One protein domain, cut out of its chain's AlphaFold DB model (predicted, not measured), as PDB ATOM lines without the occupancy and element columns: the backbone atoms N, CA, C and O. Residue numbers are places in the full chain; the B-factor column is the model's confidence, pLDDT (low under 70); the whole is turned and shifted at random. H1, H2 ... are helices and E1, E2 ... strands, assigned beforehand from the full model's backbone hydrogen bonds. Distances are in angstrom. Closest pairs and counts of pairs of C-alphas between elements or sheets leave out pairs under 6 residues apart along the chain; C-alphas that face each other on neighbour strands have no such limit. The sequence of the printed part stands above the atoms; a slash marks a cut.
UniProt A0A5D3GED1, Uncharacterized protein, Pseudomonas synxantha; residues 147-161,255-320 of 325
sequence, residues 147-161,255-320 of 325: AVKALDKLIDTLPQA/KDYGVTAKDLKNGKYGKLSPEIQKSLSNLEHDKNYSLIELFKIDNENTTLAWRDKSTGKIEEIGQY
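What this domain is: This is residues 147 to 161 and 255 to 320 of the 325 residues of an uncharacterized protein of Pseudomonas synxantha (UniProt A0A5D3GED1). A strongly twisted sheet of four antiparallel strands makes the main wall of this domain, and helix H1 crosses over one of its faces. The short helix H3 meets H1 about perpendicular and only grazes the sheet, as does H2, which follows directly on strand E1. The printed part has 81 residues, with three named helices and four named strands in the order H1, E1, H2, H3, E2, E3, E4 along the chain. The sheet's order is E1, E2, E3, E4, and the class is mixed, helices and strands. The whole is compact, with a radius of gyration of the C-alphas of 12.1 A and spans of 36 by 27 by 25 A.

Where its parts are: H1 holds residues 147 to 155 and is 12.2 A long, beginning at C-alpha 147 at (148.476, 141.437, 202.620). After the cut, E1, residues 255 to 260, runs 13.0 A from C-alpha 255 at (148.518, 157.397, 209.953). H2 is residues 261 to 265, 6.1 A, and H3 residues 274 to 281, 10.4 A. E2, residues 289 to 295, spans 17.7 A, and E3, residues 302 to 308, spans 18.2 A. E4, residues 314 to 319, spans 13.5 A and ends at C-alpha 319 at (144.680, 143.962, 212.210).

How they stand to each other: E2, E3 and E4 form a meander, each strand the antiparallel neighbour of the one before, and E2 with E3 and E3 with E4 are hairpins. E1 and E4 are the edge strands and are apart. Between E1 and E2, N 255 and O 293 are 2.8 A apart, within hydrogen-bond range; between E2 and E3, N 294 and O 303 are 2.8 A apart; between E3 and E4, N 315 and O 306 are 2.8 A apart. H1 is on the sheet at a height of 8.8 A, over E3, and runs across the strands, at 80 degrees to E3 on the local plane. H1 and H3 touch, about perpendicular at 83 degrees; their closest C-alphas, those of Ala 147 and Glu 275, are 4.7 A apart. H3 only grazes the sheet with residues 276 to 280, and H2 only grazes it with residues 261 to 263. H2 and H3 are close but not clearly touching, their closest C-alphas, those of Ala 261 and Leu 280, 6.6 A apart. Every O i to N i+4 pair is within hydrogen-bond range in H2 and H3, and 4 of 5 are in H1.

The domain as a whole: The C-alphas of Gly 270 and Asp 298 are the two farthest apart, at 36.5 A. Residues 162 to 254 are not printed, and C-alphas 161 and 255 stand 12.5 A apart across this cut. Of the links that are printed whole, no link is long. The mean pLDDT of the printed part is 83.2, and residues 159 to 161 and 296 to 301 are under 70.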
ATOM      1  N   ALA A 147     148.426 140.106 203.223       87.75
ATOM      2  CA  ALA A 147     148.476 141.437 202.620       87.75
ATOM      3  C   ALA A 147     149.000 142.499 203.598       87.75
ATOM      4  O   ALA A 147     149.814 143.327 203.199       87.75
ATOM      5  N   VAL A 148     148.609 142.437 204.878       86.44
ATOM      6  CA  VAL A 148     149.143 143.322 205.927       86.44
ATOM      7  C   VAL A 148     150.651 143.112 206.063       86.44
ATOM      8  O   VAL A 148     151.405 144.067 205.948       86.44
ATOM      9  N   LYS A 149     151.111 141.859 206.169       86.00
ATOM     10  CA  LYS A 149     152.546 141.524 206.251       86.00
ATOM     11  C   LYS A 149     153.355 141.941 205.012       86.00
ATOM     12  O   LYS A 149     154.554 142.195 205.112       86.00
ATOM     13  N   ALA A 150     152.739 141.963 203.831       86.56
ATOM     14  CA  ALA A 150     153.394 142.415 202.605       86.56
ATOM     15  C   ALA A 150     153.472 143.952 202.517       86.56
ATOM     16  O   ALA A 150     154.477 144.481 202.046       86.56
ATOM     17  N   LEU A 151     152.438 144.658 202.984       88.50
ATOM     18  CA  LEU A 151     152.392 146.122 203.032       88.50
ATOM     19  C   LEU A 151     153.264 146.702 204.154       88.50
ATOM     20  O   LEU A 151     153.898 147.724 203.941       88.50
ATOM     21  N   ASP A 152     153.363 146.023 205.293       85.00
ATOM     22  CA  ASP A 152     154.270 146.347 206.403       85.00
ATOM     23  C   ASP A 152     155.735 146.431 205.934       85.00
ATOM     24  O   ASP A 152     156.386 147.466 206.039       85.00
ATOM     25  N   LYS A 153     156.205 145.403 205.217       85.00
ATOM     26  CA  LYS A 153     157.537 145.405 204.584       85.00
ATOM     27  C   LYS A 153     157.749 146.518 203.558       85.00
ATOM     28  O   LYS A 153     158.890 146.882 203.287       85.00
ATOM     29  N   LEU A 154     156.684 147.004 202.919       85.88
ATOM     30  CA  LEU A 154     156.762 148.170 202.041       85.88
ATOM     31  C   LEU A 154     156.871 149.452 202.876       85.88
ATOM     32  O   LEU A 154     157.682 150.315 202.543       85.88
ATOM     33  N   ILE A 155     156.090 149.560 203.952       83.94
ATOM     34  CA  ILE A 155     156.098 150.678 204.901       83.94
ATOM     35  C   ILE A 155     157.493 150.881 205.508       83.94
ATOM     36  O   ILE A 155     157.967 152.017 205.529       83.94
ATOM     37  N   ASP A 156     158.196 149.807 205.879       80.94
ATOM     38  CA  ASP A 156     159.586 149.851 206.369       80.94
ATOM     39  C   ASP A 156     160.571 150.538 205.402       80.94
ATOM     40  O   ASP A 156     161.593 151.082 205.823       80.94
ATOM     41  N   THR A 157     160.283 150.533 204.094       80.31
ATOM     42  CA  THR A 157     161.133 151.182 203.075       80.31
ATOM     43  C   THR A 157     160.824 152.666 202.867       80.31
ATOM     44  O   THR A 157     161.524 153.341 202.107       80.31
ATOM     45  N   LEU A 158     159.778 153.197 203.509       75.88
ATOM     46  CA  LEU A 158     159.350 154.581 203.330       75.88
ATOM     47  C   LEU A 158     160.204 155.553 204.162       75.88
ATOM     48  O   LEU A 158     160.543 155.269 205.314       75.88
ATOM     49  N   PRO A 159     160.507 156.759 203.644       68.94
ATOM     50  CA  PRO A 159     161.140 157.799 204.445       68.94
ATOM     51  C   PRO A 159     160.225 158.219 205.605       68.94
ATOM     52  O   PRO A 159     159.165 158.799 205.379       68.94
ATOM     53  N   GLN A 160     160.667 158.003 206.848       60.34
ATOM     54  CA  GLN A 160     159.905 158.334 208.068       60.34
ATOM     55  C   GLN A 160     159.398 159.794 208.095       60.34
ATOM     56  O   GLN A 160     158.312 160.071 208.592       60.34
ATOM     57  N   ALA A 161     160.130 160.726 207.469       51.09
ATOM     58  CA  ALA A 161     159.745 162.136 207.343       51.09
ATOM     59  C   ALA A 161     158.469 162.403 206.506       51.09
ATOM     60  O   ALA A 161     157.945 163.520 206.547       51.09
ATOM     61  N   LYS A 255     147.212 157.092 210.540       79.25
ATOM     62  CA  LYS A 255     148.518 157.397 209.953       79.25
ATOM     63  C   LYS A 255     148.458 157.169 208.442       79.25
ATOM     64  O   LYS A 255     148.335 156.027 208.012       79.25
ATOM     65  N   ASP A 256     148.517 158.235 207.639       83.00
ATOM     66  CA  ASP A 256     148.649 158.154 206.174       83.00
ATOM     67  C   ASP A 256     150.133 157.977 205.824       83.00
ATOM     68  O   ASP A 256     150.988 158.808 206.148       83.00
ATOM     69  N   TYR A 257     150.436 156.866 205.154       81.38
ATOM     70  CA  TYR A 257     151.792 156.499 204.751       81.38
ATOM     71  C   TYR A 257     152.287 157.239 203.499       81.38
ATOM     72  O   TYR A 257     153.419 157.036 203.062       81.38
ATOM     73  N   GLY A 258     151.453 158.072 202.871       80.69
ATOM     74  CA  GLY A 258     151.769 158.753 201.614       80.69
ATOM     75  C   GLY A 258     151.818 157.819 200.397       80.69
ATOM     76  O   GLY A 258     152.199 158.247 199.306       80.69
ATOM     77  N   VAL A 259     151.425 156.553 200.570       86.25
ATOM     78  CA  VAL A 259     151.349 155.526 199.526       86.25
ATOM     79  C   VAL A 259     149.921 155.472 198.999       86.25
ATOM     80  O   VAL A 259     148.996 155.194 199.758       86.25
ATOM     81  N   THR A 260     149.720 155.690 197.698       89.88
ATOM     82  CA  THR A 260     148.395 155.521 197.081       89.88
ATOM     83  C   THR A 260     148.260 154.191 196.341       89.88
ATOM     84  O   THR A 260     149.220 153.659 195.779       89.88
ATOM     85  N   ALA A 261     147.032 153.678 196.252       91.12
ATOM     86  CA  ALA A 261     146.707 152.529 195.409       91.12
ATOM     87  C   ALA A 261     147.091 152.770 193.935       91.12
ATOM     88  O   ALA A 261     147.506 151.841 193.243       91.12
ATOM     89  N   LYS A 262     147.011 154.025 193.464       90.06
ATOM     90  CA  LYS A 262     147.441 154.434 192.119       90.06
ATOM     91  C   LYS A 262     148.957 154.349 191.946       90.06
ATOM     92  O   LYS A 262     149.414 153.805 190.948       90.06
ATOM     93  N   ASP A 263     149.736 154.830 192.914       88.94
ATOM     94  CA  ASP A 263     151.199 154.720 192.889       88.94
ATOM     95  C   ASP A 263     151.664 153.257 192.792       88.94
ATOM     96  O   ASP A 263     152.575 152.936 192.025       88.94
ATOM     97  N   LEU A 264     151.017 152.366 193.552       89.81
ATOM     98  CA  LEU A 264     151.303 150.932 193.546       89.81
ATOM     99  C   LEU A 264     150.911 150.280 192.216       89.81
ATOM    100  O   LEU A 264     151.741 149.603 191.613       89.81
ATOM    101  N   LYS A 265     149.689 150.530 191.722       88.88
ATOM    102  CA  LYS A 265     149.221 150.044 190.408       88.88
ATOM    103  C   LYS A 265     150.120 150.536 189.257       88.88
ATOM    104  O   LYS A 265     150.328 149.800 188.299       88.88
ATOM    105  N   ASN A 266     150.714 151.725 189.389       89.00
ATOM    106  CA  ASN A 266     151.672 152.297 188.437       89.00
ATOM    107  C   ASN A 266     153.123 151.792 188.610       89.00
ATOM    108  O   ASN A 266     154.004 152.226 187.871       89.00
ATOM    109  N   GLY A 267     153.407 150.915 189.581       86.94
ATOM    110  CA  GLY A 267     154.736 150.324 189.781       86.94
ATOM    111  C   GLY A 267     155.785 151.239 190.426       86.94
ATOM    112  O   GLY A 267     156.968 150.904 190.395       86.94
ATOM    113  N   LYS A 268     155.390 152.363 191.051       87.50
ATOM    114  CA  LYS A 268     156.311 153.323 191.713       87.50
ATOM    115  C   LYS A 268     157.215 152.673 192.768       87.50
ATOM    116  O   LYS A 268     158.338 153.119 192.970       87.50
ATOM    117  N   TYR A 269     156.719 151.618 193.413       85.31
ATOM    118  CA  TYR A 269     157.412 150.851 194.452       85.31
ATOM    119  C   TYR A 269     157.895 149.474 193.947       85.31
ATOM    120  O   TYR A 269     158.119 148.556 194.731       85.31
ATOM    121  N   GLY A 270     158.041 149.306 192.628       85.94
ATOM    122  CA  GLY A 270     158.487 148.060 192.008       85.94
ATOM    123  C   GLY A 270     157.395 146.991 191.887       85.94
ATOM    124  O   GLY A 270     156.199 147.284 191.830       85.94
ATOM    125  N   LYS A 271     157.815 145.724 191.785       88.06
ATOM    126  CA  LYS A 271     156.911 144.587 191.565       88.06
ATOM    127  C   LYS A 271     156.164 144.227 192.852       88.06
ATOM    128  O   LYS A 271     156.749 143.674 193.778       88.06
ATOM    129  N   LEU A 272     154.858 144.477 192.862       89.62
ATOM    130  CA  LEU A 272     153.968 144.124 193.970       89.62
ATOM    131  C   LEU A 272     153.872 142.606 194.171       89.62
ATOM    132  O   LEU A 272     153.834 141.851 193.194       89.62
ATOM    133  N   SER A 273     153.742 142.164 195.424       89.31
ATOM    134  CA  SER A 273     153.452 140.761 195.741       89.31
ATOM    135  C   SER A 273     152.001 140.384 195.375       89.31
ATOM    136  O   SER A 273     151.147 141.276 195.280       89.31
ATOM    137  N   PRO A 274     151.677 139.089 195.180       91.06
ATOM    138  CA  PRO A 274     150.312 138.645 194.881       91.06
ATOM    139  C   PRO A 274     149.282 139.072 195.938       91.06
ATOM    140  O   PRO A 274     148.135 139.362 195.609       91.06
ATOM    141  N   GLU A 275     149.693 139.160 197.203       90.94
ATOM    142  CA  GLU A 275     148.848 139.553 198.334       90.94
ATOM    143  C   GLU A 275     148.464 141.038 198.251       90.94
ATOM    144  O   GLU A 275     147.295 141.385 198.428       90.94
ATOM    145  N   ILE A 276     149.424 141.907 197.906       89.00
ATOM    146  CA  ILE A 276     149.170 143.334 197.660       89.00
ATOM    147  C   ILE A 276     148.272 143.501 196.429       89.00
ATOM    148  O   ILE A 276     147.304 144.257 196.475       89.00
ATOM    149  N   GLN A 277     148.544 142.768 195.345       91.19
ATOM    150  CA  GLN A 277     147.718 142.809 194.131       91.19
ATOM    151  C   GLN A 277     146.264 142.404 194.419       91.19
ATOM    152  O   GLN A 277     145.348 143.105 193.993       91.19
ATOM    153  N   LYS A 278     146.051 141.341 195.209       90.31
ATOM    154  CA  LYS A 278     144.722 140.893 195.654       90.31
ATOM    155  C   LYS A 278     144.020 141.916 196.556       90.31
ATOM    156  O   LYS A 278     142.808 142.077 196.472       90.31
ATOM    157  N   SER A 279     144.759 142.625 197.409       91.19
ATOM    158  CA  SER A 279     144.194 143.724 198.202       91.19
ATOM    159  C   SER A 279     143.739 144.882 197.300       91.19
ATOM    160  O   SER A 279     142.619 145.369 197.429       91.19
ATOM    161  N   LEU A 280     144.561 145.260 196.315       92.06
ATOM    162  CA  LEU A 280     144.281 146.345 195.366       92.06
ATOM    163  C   LEU A 280     143.177 146.036 194.340       92.06
ATOM    164  O   LEU A 280     142.625 146.981 193.763       92.06
ATOM    165  N   SER A 281     142.872 144.757 194.082       89.69
ATOM    166  CA  SER A 281     141.773 144.330 193.200       89.69
ATOM    167  C   SER A 281     140.396 144.396 193.858       89.69
ATOM    168  O   SER A 281     139.395 144.394 193.151       89.69
ATOM    169  N   ASN A 282     140.334 144.471 195.190       86.50
ATOM    170  CA  ASN A 282     139.077 144.641 195.924       86.50
ATOM    171  C   ASN A 282     138.612 146.111 195.965       86.50
ATOM    172  O   ASN A 282     137.509 146.392 196.422       86.50
ATOM    173  N   LEU A 283     139.456 147.043 195.514       90.56
ATOM    174  CA  LEU A 283     139.180 148.478 195.508       90.56
ATOM    175  C   LEU A 283     138.449 148.903 194.233       90.56
ATOM    176  O   LEU A 283     138.808 148.480 193.132       90.56
ATOM    177  N   GLU A 284     137.493 149.819 194.378       87.50
ATOM    178  CA  GLU A 284     136.788 150.446 193.257       87.50
ATOM    179  C   GLU A 284     137.795 151.118 192.298       87.50
ATOM    180  O   GLU A 284     138.669 151.878 192.723       87.50
ATOM    181  N   HIS A 285     137.704 150.817 190.997       78.25
ATOM    182  CA  HIS A 285     138.773 151.111 190.030       78.25
ATOM    183  C   HIS A 285     139.083 152.605 189.843       78.25
ATOM    184  O   HIS A 285     140.254 152.955 189.688       78.25
ATOM    185  N   ASP A 286     138.062 153.462 189.889       77.50
ATOM    186  CA  ASP A 286     138.177 154.893 189.569       77.50
ATOM    187  C   ASP A 286     138.473 155.778 190.795       77.50
ATOM    188  O   ASP A 286     138.667 156.989 190.669       77.50
ATOM    189  N   LYS A 287     138.528 155.185 191.994       83.81
ATOM    190  CA  LYS A 287     138.760 155.899 193.256       83.81
ATOM    191  C   LYS A 287     140.236 155.970 193.629       83.81
ATOM    192  O   LYS A 287     141.030 155.056 193.399       83.81
ATOM    193  N   ASN A 288     140.607 157.080 194.262       87.00
ATOM    194  CA  ASN A 288     141.963 157.316 194.739       87.00
ATOM    195  C   ASN A 288     142.063 156.945 196.221       87.00
ATOM    196  O   ASN A 288     141.628 157.715 197.073       87.00
ATOM    197  N   TYR A 289     142.636 155.780 196.524       91.75
ATOM    198  CA  TYR A 289     142.826 155.308 197.897       91.75
ATOM    199  C   TYR A 289     144.245 155.612 198.420       91.75
ATOM    200  O   TYR A 289     145.222 155.321 197.726       91.75
ATOM    201  N   SER A 290     144.364 156.144 199.644       91.25
ATOM    202  CA  SER A 290     145.606 156.169 200.450       91.25
ATOM    203  C   SER A 290     145.714 154.881 201.284       91.25
ATOM    204  O   SER A 290     144.697 154.375 201.757       91.25
ATOM    205  N   LEU A 291     146.932 154.382 201.514       90.75
ATOM    206  CA  LEU A 291     147.221 153.376 202.541       90.75
ATOM    207  C   LEU A 291     147.295 154.055 203.913       90.75
ATOM    208  O   LEU A 291     148.085 154.987 204.092       90.75
ATOM    209  N   ILE A 292     146.507 153.570 204.870       88.69
ATOM    210  CA  ILE A 292     146.457 154.108 206.230       88.69
ATOM    211  C   ILE A 292     146.596 153.014 207.294       88.69
ATOM    212  O   ILE A 292     146.206 151.868 207.078       88.69
ATOM    213  N   GLU A 293     147.093 153.389 208.468       86.94
ATOM    214  CA  GLU A 293     146.924 152.646 209.722       86.94
ATOM    215  C   GLU A 293     145.907 153.395 210.592       86.94
ATOM    216  O   GLU A 293     146.141 154.540 210.971       86.94
ATOM    217  N   LEU A 294     144.764 152.768 210.862       83.12
ATOM    218  CA  LEU A 294     143.654 153.304 211.649       83.12
ATOM    219  C   LEU A 294     143.806 152.916 213.125       83.12
ATOM    220  O   LEU A 294     143.906 151.726 213.437       83.12
ATOM    221  N   PHE A 295     143.748 153.900 214.024       76.94
ATOM    222  CA  PHE A 295     143.748 153.690 215.473       76.94
ATOM    223  C   PHE A 295     142.302 153.604 215.982       76.94
ATOM    224  O   PHE A 295     141.568 154.593 215.961       76.94
ATOM    225  N   LYS A 296     141.869 152.420 216.436       66.75
ATOM    226  CA  LYS A 296     140.528 152.216 217.009       66.75
ATOM    227  C   LYS A 296     140.575 152.396 218.528       66.75
ATOM    228  O   LYS A 296     141.107 151.536 219.228       66.75
ATOM    229  N   ILE A 297     139.995 153.496 219.013       55.59
ATOM    230  CA  ILE A 297     139.991 153.901 220.433       55.59
ATOM    231  C   ILE A 297     139.454 152.781 221.344       55.59
ATOM    232  O   ILE A 297     140.025 152.525 222.399       55.59
ATOM    233  N   ASP A 298     138.415 152.068 220.909       54.75
ATOM    234  CA  ASP A 298     137.661 151.140 221.766       54.75
ATOM    235  C   ASP A 298     138.377 149.817 222.100       54.75
ATOM    236  O   ASP A 298     137.920 149.086 222.973       54.75
ATOM    237  N   ASN A 299     139.448 149.459 221.377       52.72
ATOM    238  CA  ASN A 299     140.028 148.106 221.419       52.72
ATOM    239  C   ASN A 299     141.568 148.062 221.421       52.72
ATOM    240  O   ASN A 299     142.113 146.972 221.261       52.72
ATOM    241  N   GLU A 300     142.263 149.205 221.488       58.00
ATOM    242  CA  GLU A 300     143.737 149.355 221.373       58.00
ATOM    243  C   GLU A 300     144.392 148.729 220.113       58.00
ATOM    244  O   GLU A 300     145.601 148.816 219.916       58.00
ATOM    245  N   ASN A 301     143.602 148.131 219.216       68.19
ATOM    246  CA  ASN A 301     144.074 147.426 218.031       68.19
ATOM    247  C   ASN A 301     144.120 148.366 216.822       68.19
ATOM    248  O   ASN A 301     143.094 148.856 216.336       68.19
ATOM    249  N   THR A 302     145.317 148.545 216.281       76.75
ATOM    250  CA  THR A 302     145.568 149.216 215.008       76.75
ATOM    251  C   THR A 302     145.165 148.331 213.828       76.75
ATOM    252  O   THR A 302     145.284 147.105 213.858       76.75
ATOM    253  N   THR A 303     144.627 148.937 212.770       85.38
ATOM    254  CA  THR A 303     144.144 148.230 211.571       85.38
ATOM    255  C   THR A 303     144.733 148.870 210.322       85.38
ATOM    256  O   THR A 303     144.560 150.068 210.111       85.38
ATOM    257  N   LEU A 304     145.391 148.092 209.463       89.12
ATOM    258  CA  LEU A 304     145.840 148.589 208.163       89.12
ATOM    259  C   LEU A 304     144.655 148.586 207.187       89.12
ATOM    260  O   LEU A 304     143.929 147.592 207.089       89.12
ATOM    261  N   ALA A 305     144.444 149.690 206.474       91.06
ATOM    262  CA  ALA A 305     143.274 149.899 205.628       91.06
ATOM    263  C   ALA A 305     143.576 150.760 204.391       91.06
ATOM    264  O   ALA A 305     144.550 151.514 204.345       91.06
ATOM    265  N   TRP A 306     142.699 150.683 203.391       93.00
ATOM    266  CA  TRP A 306     142.652 151.634 202.282       93.00
ATOM    267  C   TRP A 306     141.596 152.701 202.564       93.00
ATOM    268  O   TRP A 306     140.436 152.368 202.794       93.00
ATOM    269  N   ARG A 307     141.964 153.984 202.499       90.62
ATOM    270  CA  ARG A 307     141.029 155.109 202.654       90.62
ATOM    271  C   ARG A 307     140.779 155.804 201.324       90.62
ATOM    272  O   ARG A 307     141.718 156.348 200.743       90.62
ATOM    273  N   ASP A 308     139.533 155.829 200.860       90.06
ATOM    274  CA  ASP A 308     139.119 156.642 199.711       90.06
ATOM    275  C   ASP A 308     139.285 158.129 200.054       90.06
ATOM    276  O   ASP A 308     138.634 158.651 200.958       90.06
ATOM    277  N   LYS A 309     140.149 158.833 199.317       81.38
ATOM    278  CA  LYS A 309     140.460 160.249 199.562       81.38
ATOM    279  C   LYS A 309     139.319 161.204 199.195       81.38
ATOM    280  O   LYS A 309     139.407 162.377 199.535       81.38
ATOM    281  N   SER A 310     138.294 160.729 198.484       79.12
ATOM    282  CA  SER A 310     137.136 161.529 198.066       79.12
ATOM    283  C   SER A 310     135.944 161.427 199.022       79.12
ATOM    284  O   SER A 310     135.269 162.424 199.253       79.12
ATOM    285  N   THR A 311     135.702 160.245 199.600       80.44
ATOM    286  CA  THR A 311     134.555 159.987 200.495       80.44
ATOM    287  C   THR A 311     134.946 159.724 201.948       80.44
ATOM    288  O   THR A 311     134.072 159.636 202.804       80.44
ATOM    289  N   GLY A 312     136.235 159.533 202.238       78.56
ATOM    290  CA  GLY A 312     136.725 159.100 203.546       78.56
ATOM    291  C   GLY A 312     136.488 157.616 203.857       78.56
ATOM    292  O   GLY A 312     137.004 157.145 204.870       78.56
ATOM    293  N   LYS A 313     135.761 156.876 202.999       86.38
ATOM    294  CA  LYS A 313     135.401 155.458 203.188       86.38
ATOM    295  C   LYS A 313     136.642 154.593 203.419       86.38
ATOM    296  O   LYS A 313     137.615 154.682 202.669       86.38
ATOM    297  N   ILE A 314     136.569 153.736 204.433       87.75
ATOM    298  CA  ILE A 314     137.642 152.835 204.854       87.75
ATOM    299  C   ILE A 314     137.321 151.410 204.387       87.75
ATOM    300  O   ILE A 314     136.250 150.886 204.681       87.75
ATOM    301  N   GLU A 315     138.260 150.786 203.679       90.25
ATOM    302  CA  GLU A 315     138.257 149.363 203.326       90.25
ATOM    303  C   GLU A 315     139.352 148.668 204.151       90.25
ATOM    304  O   GLU A 315     140.548 148.821 203.879       90.25
ATOM    305  N   GLU A 316     138.963 147.947 205.201       89.69
ATOM    306  CA  GLU A 316     139.915 147.303 206.111       89.69
ATOM    307  C   GLU A 316     140.653 146.140 205.435       89.69
ATOM    308  O   GLU A 316     140.049 145.271 204.805       89.69
ATOM    309  N   ILE A 317     141.980 146.102 205.589       89.12
ATOM    310  CA  ILE A 317     142.816 144.991 205.120       89.12
ATOM    311  C   ILE A 317     142.957 143.978 206.261       89.12
ATOM    312  O   ILE A 317     142.745 142.784 206.060       89.12
ATOM    313  N   GLY A 318     143.283 144.435 207.471       84.94
ATOM    314  CA  GLY A 318     143.310 143.590 208.665       84.94
ATOM    315  C   GLY A 318     144.018 144.235 209.851       84.94
ATOM    316  O   GLY A 318     144.621 145.302 209.724       84.94
ATOM    317  N   GLN A 319     143.953 143.564 211.003       81.56
ATOM    318  CA  GLN A 319     144.680 143.962 212.210       81.56
ATOM    319  C   GLN A 319     146.182 144.081 211.932       81.56
ATOM    320  O   GLN A 319     146.766 143.260 211.221       81.56
ATOM    321  N   TYR A 320     146.779 145.124 212.497       70.38
ATOM    322  CA  TYR A 320     148.152 145.545 212.275       70.38
ATOM    323  C   TYR A 320     148.773 145.929 213.614       70.38
ATOM    324  O   TYR A 320     148.913 147.105 213.939       70.38
TER     325      TYR A 320